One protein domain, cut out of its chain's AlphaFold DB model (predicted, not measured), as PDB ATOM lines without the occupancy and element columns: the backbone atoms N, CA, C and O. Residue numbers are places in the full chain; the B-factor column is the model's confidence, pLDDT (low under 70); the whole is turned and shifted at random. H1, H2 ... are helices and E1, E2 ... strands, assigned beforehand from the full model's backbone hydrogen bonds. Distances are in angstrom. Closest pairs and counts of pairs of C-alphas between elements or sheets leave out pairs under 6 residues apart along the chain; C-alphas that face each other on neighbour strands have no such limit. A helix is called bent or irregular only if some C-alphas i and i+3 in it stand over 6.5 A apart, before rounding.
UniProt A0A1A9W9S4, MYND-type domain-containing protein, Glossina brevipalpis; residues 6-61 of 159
ATOM      1  N   PRO A   6      34.011  19.427  29.454       95.31
ATOM      2  CA  PRO A   6      34.770  18.308  28.911       95.31
ATOM      3  C   PRO A   6      35.157  17.314  30.010       95.31
ATOM      4  O   PRO A   6      35.563  17.685  31.115       95.31
ATOM      5  N   CYS A   7      35.064  16.024  29.698       95.56
ATOM      6  CA  CYS A   7      35.565  14.971  30.565       95.56
ATOM      7  C   CYS A   7      37.089  15.068  30.698       95.56
ATOM      8  O   CYS A   7      37.801  15.101  29.700       95.56
ATOM      9  N   LYS A   8      37.607  14.990  31.928       95.19
ATOM     10  CA  LYS A   8      39.055  15.046  32.185       95.19
ATOM     11  C   LYS A   8      39.881  13.942  31.493       95.19
ATOM     12  O   LYS A   8      41.069  14.140  31.275       95.19
ATOM     13  N   ILE A   9      39.279  12.793  31.173       95.81
ATOM     14  CA  ILE A   9      39.979  11.640  30.579       95.81
ATOM     15  C   ILE A   9      39.859  11.604  29.053       95.81
ATOM     16  O   ILE A   9      40.868  11.471  28.371       95.81
ATOM     17  N   CYS A  10      38.640  11.707  28.513       94.81
ATOM     18  CA  CYS A  10      38.384  11.534  27.077       94.81
ATOM     19  C   CYS A  10      37.996  12.826  26.343       94.81
ATOM     20  O   CYS A  10      37.682  12.768  25.159       94.81
ATOM     21  N   ALA A  11      37.943  13.967  27.038       94.06
ATOM     22  CA  ALA A  11      37.511  15.276  26.532       94.06
ATOM     23  C   ALA A  11      36.062  15.369  26.009       94.06
ATOM     24  O   ALA A  11      35.597  16.473  25.737       94.06
ATOM     25  N   ALA A  12      35.315  14.262  25.942       94.56
ATOM     26  CA  ALA A  12      33.909  14.273  25.547       94.56
ATOM     27  C   ALA A  12      33.059  15.143  26.488       94.56
ATOM     28  O   ALA A  12      33.273  15.156  27.705       94.56
ATOM     29  N   GLU A  13      32.079  15.848  25.928       95.06
ATOM     30  CA  GLU A  13      31.178  16.708  26.691       95.06
ATOM     31  C   GLU A  13      30.315  15.903  27.666       95.06
ATOM     32  O   GLU A  13      29.695  14.898  27.318       95.06
ATOM     33  N   THR A  14      30.244  16.360  28.914       93.69
ATOM     34  CA  THR A  14      29.474  15.701  29.968       93.69
ATOM     35  C   THR A  14      28.812  16.722  30.888       93.69
ATOM     36  O   THR A  14      29.273  17.851  31.070       93.69
ATOM     37  N   LYS A  15      27.695  16.310  31.491       93.12
ATOM     38  CA  LYS A  15      27.011  17.049  32.565       93.12
ATOM     39  C   LYS A  15      27.395  16.522  33.950       93.12
ATOM     40  O   LYS A  15      27.110  17.172  34.954       93.12
ATOM     41  N   ASN A  16      28.043  15.359  34.006       92.50
ATOM     42  CA  ASN A  16      28.384  14.678  35.245       92.50
ATOM     43  C   ASN A  16      29.692  15.237  35.811       92.50
ATOM     44  O   ASN A  16      30.721  15.284  35.135       92.50
ATOM     45  N   ASN A  17      29.650  15.632  37.080       94.00
ATOM     46  CA  ASN A  17      30.809  16.069  37.844       94.00
ATOM     47  C   ASN A  17      31.049  15.162  39.046       94.00
ATOM     48  O   ASN A  17      30.179  14.397  39.461       94.00
ATOM     49  N   CYS A  18      32.254  15.253  39.608       95.06
ATOM     50  CA  CYS A  18      32.547  14.620  40.882       95.06
ATOM     51  C   CYS A  18      31.544  15.111  41.936       95.06
ATOM     52  O   CYS A  18      31.496  16.300  42.242       95.06
ATOM     53  N   SER A  19      30.793  14.190  42.536       92.19
ATOM     54  CA  SER A  19      29.763  14.505  43.531       92.19
ATOM     55  C   SER A  19      30.306  15.219  44.772       92.19
ATOM     56  O   SER A  19      29.585  16.005  45.390       92.19
ATOM     57  N   ASN A  20      31.573  14.975  45.124       92.44
ATOM     58  CA  ASN A  20      32.207  15.579  46.287       92.44
ATOM     59  C   ASN A  20      32.718  16.999  46.009       92.44
ATOM     60  O   ASN A  20      32.303  17.930  46.693       92.44
ATOM     61  N   CYS A  21      33.600  17.196  45.026       94.25
ATOM     62  CA  CYS A  21      34.161  18.527  44.788       94.25
ATOM     63  C   CYS A  21      33.315  19.382  43.842       94.25
ATOM     64  O   CYS A  21      33.373  20.596  43.944       94.25
ATOM     65  N   LYS A  22      32.553  18.800  42.908       94.31
ATOM     66  CA  LYS A  22      31.867  19.499  41.801       94.31
ATOM     67  C   LYS A  22      32.764  20.396  40.929       94.31
ATOM     68  O   LYS A  22      32.267  21.266  40.225       94.31
ATOM     69  N   GLN A  23      34.080  20.183  40.967       92.81
ATOM     70  CA  GLN A  23      35.071  20.983  40.230       92.81
ATOM     71  C   GLN A  23      35.589  20.287  38.964       92.81
ATOM     72  O   GLN A  23      36.109  20.949  38.076       92.81
ATOM     73  N   ILE A  24      35.474  18.959  38.884       94.50
ATOM     74  CA  ILE A  24      35.976  18.152  37.763       94.50
ATOM     75  C   ILE A  24      34.836  17.318  37.191       94.50
ATOM     76  O   ILE A  24      33.970  16.851  37.937       94.50
ATOM     77  N   TYR A  25      34.871  17.120  35.877       96.19
ATOM     78  CA  TYR A  25      33.838  16.457  35.099       96.19
ATOM     79  C   TYR A  25      34.325  15.135  34.502       96.19
ATOM     80  O   TYR A  25      35.461  15.020  34.028       96.19
ATOM     81  N   TYR A  26      33.449  14.129  34.520       96.31
ATOM     82  CA  TYR A  26      33.725  12.789  34.002       96.31
ATOM     83  C   TYR A  26      32.567  12.311  33.131       96.31
ATOM     84  O   TYR A  26      31.404  12.500  33.477       96.31
ATOM     85  N   GLY A  27      32.868  11.705  31.983       93.75
ATOM     86  CA  GLY A  27      31.847  11.101  31.123       93.75
ATOM     87  C   GLY A  27      31.188   9.884  31.777       93.75
ATOM     88  O   GLY A  27      29.989   9.679  31.621       93.75
ATOM     89  N   SER A  28      31.950   9.126  32.571       93.50
ATOM     90  CA  SER A  28      31.487   7.914  33.249       93.50
ATOM     91  C   SER A  28      32.203   7.682  34.588       93.50
ATOM     92  O   SER A  28      33.174   8.373  34.922       93.50
ATOM     93  N   THR A  29      31.740   6.695  35.366       93.56
ATOM     94  CA  THR A  29      32.370   6.350  36.654       93.56
ATOM     95  C   THR A  29      33.755   5.722  36.486       93.56
ATOM     96  O   THR A  29      34.608   5.850  37.364       93.56
ATOM     97  N   GLU A  30      34.018   5.101  35.339       95.75
ATOM     98  CA  GLU A  30      35.289   4.474  34.977       95.75
ATOM     99  C   GLU A  30      36.372   5.541  34.807       95.75
ATOM    100  O   GLU A  30      37.450   5.421  35.388       95.75
ATOM    101  N   HIS A  31      36.054   6.645  34.121       95.31
ATOM    102  CA  HIS A  31      36.962   7.785  33.981       95.31
ATOM    103  C   HIS A  31      37.280   8.449  35.327       95.31
ATOM    104  O   HIS A  31      38.417   8.858  35.563       95.31
ATOM    105  N   GLN A  32      36.313   8.503  36.250       95.00
ATOM    106  CA  GLN A  32      36.581   8.978  37.611       95.00
ATOM    107  C   GLN A  32      37.522   8.028  38.366       95.00
ATOM    108  O   GLN A  32      38.446   8.491  39.036       95.00
ATOM    109  N   LYS A  33      37.315   6.707  38.268       95.38
ATOM    110  CA  LYS A  33      38.192   5.702  38.896       95.38
ATOM    111  C   LYS A  33      39.614   5.762  38.332       95.38
ATOM    112  O   LYS A  33      40.567   5.653  39.102       95.38
ATOM    113  N   GLN A  34      39.752   5.991  37.026       95.62
ATOM    114  CA  GLN A  34      41.042   6.151  36.355       95.62
ATOM    115  C   GLN A  34      41.822   7.362  36.889       95.62
ATOM    116  O   GLN A  34      43.002   7.229  37.212       95.62
ATOM    117  N   ASP A  35      41.170   8.517  37.069       94.88
ATOM    118  CA  ASP A  35      41.819   9.723  37.616       94.88
ATOM    119  C   ASP A  35      41.954   9.710  39.151       94.88
ATOM    120  O   ASP A  35      42.690  10.518  39.721       94.88
ATOM    121  N   TRP A  36      41.273   8.800  39.860       95.12
ATOM    122  CA  TRP A  36      41.106   8.869  41.318       95.12
ATOM    123  C   TRP A  36      42.421   8.997  42.096       95.12
ATOM    124  O   TRP A  36      42.494   9.744  43.074       95.12
ATOM    125  N   LYS A  37      43.488   8.319  41.652       94.50
ATOM    126  CA  LYS A  37      44.813   8.396  42.292       94.50
ATOM    127  C   LYS A  37      45.368   9.826  42.325       94.50
ATOM    128  O   LYS A  37      45.971  10.196  43.332       94.50
ATOM    129  N   SER A  38      45.136  10.602  41.266       93.19
ATOM    130  CA  SER A  38      45.537  12.007  41.138       93.19
ATOM    131  C   SER A  38      44.495  12.940  41.763       93.19
ATOM    132  O   SER A  38      44.825  13.814  42.565       93.19
ATOM    133  N   HIS A  39      43.213  12.698  41.480       94.06
ATOM    134  CA  HIS A  39      42.115  13.549  41.922       94.06
ATOM    135  C   HIS A  39      41.949  13.614  43.439       94.06
ATOM    136  O   HIS A  39      41.710  14.694  43.974       94.06
ATOM    137  N   LYS A  40      42.061  12.474  44.136       93.38
ATOM    138  CA  LYS A  40      41.664  12.336  45.549       93.38
ATOM    139  C   LYS A  40      42.296  13.373  46.477       93.38
ATOM    140  O   LYS A  40      41.645  13.819  47.410       93.38
ATOM    141  N   ARG A  41      43.546  13.774  46.206       90.19
ATOM    142  CA  ARG A  41      44.293  14.749  47.023       90.19
ATOM    143  C   ARG A  41      43.737  16.169  46.896       90.19
ATOM    144  O   ARG A  41      43.853  16.946  47.830       90.19
ATOM    145  N   ASN A  42      43.099  16.467  45.766       90.56
ATOM    146  CA  ASN A  42      42.555  17.780  45.423       90.56
ATOM    147  C   ASN A  42      41.016  17.767  45.351       90.56
ATOM    148  O   ASN A  42      40.397  18.719  44.878       90.56
ATOM    149  N   CYS A  43      40.372  16.676  45.778       94.19
ATOM    150  CA  CYS A  43      38.920  16.529  45.774       94.19
ATOM    151  C   CYS A  43      38.322  17.212  47.014       94.19
ATOM    152  O   CYS A  43      37.897  16.554  47.962       94.19
ATOM    153  N   LEU A  44      38.323  18.545  47.008       94.19
ATOM    154  CA  LEU A  44      37.866  19.374  48.124       94.19
ATOM    155  C   LEU A  44      36.485  19.988  47.817       94.19
ATOM    156  O   LEU A  44      36.250  20.410  46.679       94.19
ATOM    157  N   PRO A  45      35.564  20.079  48.795       95.69
ATOM    158  CA  PRO A  45      34.241  20.688  48.609       95.69
ATOM    159  C   PRO A  45      34.274  22.231  48.645       95.69
ATOM    160  O   PRO A  45      33.260  22.888  48.896       95.69
ATOM    161  N   PHE A  46      35.448  22.819  48.409       95.50
ATOM    162  CA  PHE A  46      35.693  24.252  48.354       95.50
ATOM    163  C   PHE A  46      36.797  24.570  47.339       95.50
ATOM    164  O   PHE A  46      37.574  23.696  46.943       95.50
ATOM    165  N   LYS A  47      36.876  25.836  46.931       95.00
ATOM    166  CA  LYS A  47      37.934  26.376  46.070       95.00
ATOM    167  C   LYS A  47      38.384  27.749  46.559       95.00
ATOM    168  O   LYS A  47      37.611  28.460  47.199       95.00
ATOM    169  N   MET A  48      39.616  28.122  46.227       95.81
ATOM    170  CA  MET A  48      40.134  29.466  46.471       95.81
ATOM    171  C   MET A  48      39.736  30.398  45.327       95.81
ATOM    172  O   MET A  48      39.814  30.032  44.155       95.81
ATOM    173  N   VAL A  49      39.286  31.593  45.680       96.75
ATOM    174  CA  VAL A  49      38.926  32.676  44.766       96.75
ATOM    175  C   VAL A  49      39.543  33.976  45.275       96.75
ATOM    176  O   VAL A  49      39.933  34.076  46.441       96.75
ATOM    177  N   ILE A  50      39.647  34.974  44.402       97.69
ATOM    178  CA  ILE A  50      40.178  36.294  44.737       97.69
ATOM    179  C   ILE A  50      39.216  37.379  44.262       97.69
ATOM    180  O   ILE A  50      38.684  37.293  43.158       97.69
ATOM    181  N   ASN A  51      38.976  38.389  45.095       96.38
ATOM    182  CA  ASN A  51      38.265  39.601  44.690       96.38
ATOM    183  C   ASN A  51      38.876  40.840  45.365       96.38
ATOM    184  O   ASN A  51      39.732  40.719  46.242       96.38
ATOM    185  N   SER A  52      38.438  42.026  44.949       97.25
ATOM    186  CA  SER A  52      38.958  43.307  45.443       97.25
ATOM    187  C   SER A  52      38.587  43.623  46.896       97.25
ATOM    188  O   SER A  52      39.276  44.421  47.522       97.25
ATOM    189  N   GLN A  53      37.531  43.015  47.444       97.19
ATOM    190  CA  GLN A  53      37.039  43.313  48.793       97.19
ATOM    191  C   GLN A  53      37.704  42.455  49.879       97.19
ATOM    192  O   GLN A  53      38.031  42.958  50.948       97.19
ATOM    193  N   LEU A  54      37.882  41.157  49.622       96.44
ATOM    194  CA  LEU A  54      38.350  40.164  50.597       96.44
ATOM    195  C   LEU A  54      39.753  39.633  50.278       96.44
ATOM    196  O   LEU A  54      40.350  38.935  51.095       96.44
ATOM    197  N   GLY A  55      40.278  39.895  49.077       97.31
ATOM    198  CA  GLY A  55      41.478  39.218  48.595       97.31
ATOM    199  C   GLY A  55      41.226  37.717  48.418       97.31
ATOM    200  O   GLY A  55      40.176  37.315  47.909       97.31
ATOM    201  N   ARG A  56      42.194  36.875  48.808       97.75
ATOM    202  CA  ARG A  56      42.095  35.406  48.710       97.75
ATOM    203  C   ARG A  56      41.146  34.859  49.774       97.75
ATOM    204  O   ARG A  56      41.396  35.024  50.962       97.75
ATOM    205  N   HIS A  57      40.112  34.147  49.347       96.38
ATOM    206  CA  HIS A  57      39.129  33.532  50.234       96.38
ATOM    207  C   HIS A  57      38.638  32.194  49.674       96.38
ATOM    208  O   HIS A  57      38.835  31.881  48.499       96.38
ATOM    209  N   LEU A  58      38.027  31.378  50.533       95.94
ATOM    210  CA  LEU A  58      37.469  30.084  50.152       95.94
ATOM    211  C   LEU A  58      35.964  30.201  49.933       95.94
ATOM    212  O   LEU A  58      35.258  30.799  50.739       95.94
ATOM    213  N   VAL A  59      35.479  29.579  48.863       95.75
ATOM    214  CA  VAL A  59      34.048  29.420  48.587       95.75
ATOM    215  C   VAL A  59      33.722  27.944  48.438       95.75
ATOM    216  O   VAL A  59      34.508  27.177  47.873       95.75
ATOM    217  N   THR A  60      32.566  27.530  48.945       96.19
ATOM    218  CA  THR A  60      32.094  26.155  48.787       96.19
ATOM    219  C   THR A  60      31.712  25.892  47.332       96.19
ATOM    220  O   THR A  60      31.248  26.773  46.607       96.19
ATOM    221  N   THR A  61      31.929  24.664  46.874       95.62
ATOM    222  CA  THR A  61      31.580  24.234  45.507       95.62
ATOM    223  C   THR A  61      30.319  23.375  45.472       95.62
ATOM    224  O   THR A  61      29.791  23.050  44.408       95.62
TER     225      THR A  61
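What this domain is: This is residues 6 to 61 of the 159 residues of the protein "MYND-type domain-containing protein" of Glossina brevipalpis (UniProt A0A1A9W9S4). A two-stranded hairpin of E1 and E2 makes an arm at one end of an elongated model, and at the other end is a head in which the irregular helix H1 lies beside a long looped stretch, residues 6 to 28. The printed part has 56 residues, with one named helix and two named strands in the order H1, E1, E2 along the chain, and the sheet has the order E1 - E2, antiparallel. The class is mixed, helices and strands, though under half of the residues are in named elements. The whole is loose, with a radius of gyration of the C-alphas of 13.2 A, and the C-alphas span 41 by 22 by 15 A.

How they stand to each other: The sheet pairs E1, residues 46 to 51, with E2, residues 55 to 60. These two strands are antiparallel neighbours and form a hairpin, with an angle of 147 degrees between their N-to-C directions. The C-alphas of Phe 46 and Thr 60 face each other at 4.1 A, and those of Asn 51 and Gly 55 at 5.1 A. N 49 and O 57 are within hydrogen-bond range at 2.9 A, and so are N 55 and O 51 at 3.0 A. H1, residues 29 to 42, is apart from E2, with no C-alpha of the one within 8 A of the other. In the backbone of H1, 6 of 10 O i to N i+4 pairs are within hydrogen-bond range, beside 8 of 11 O i to N i+3 pairs.

Where its parts are: E1 runs 16.0 A from its first to its last C-alpha, beginning at C-alpha 46 at (35.693, 24.252, 48.354). E2 runs 16.1 A and ends at C-alpha 60 at (32.094, 26.155, 48.787). H1 has 14 residues and measures 17.6 A from C-alpha 29 at (32.370, 6.350, 36.654) to C-alpha 42. It is irregular: C-alphas 34 and 37 are 7.4 A apart, against about 5 A in a regular helix. Residues 6 to 28, before H1, hold no named element, and their C-alphas lie 2 to 16 A from the mean of all C-alphas.

The domain as a whole: The two C-alphas farthest apart are those of Glu 30, in H1, and Gln 53, between E1 and E2, at 41.3 A. The first and last printed C-alphas, of Pro 6 and Thr 61, are 17.9 A apart. The printed part has no cut. The links from H1 to E1 and from E1 to E2 are both tight, with 3 residues each. The mean pLDDT of the printed part is 94.9, and no printed residue is under 70.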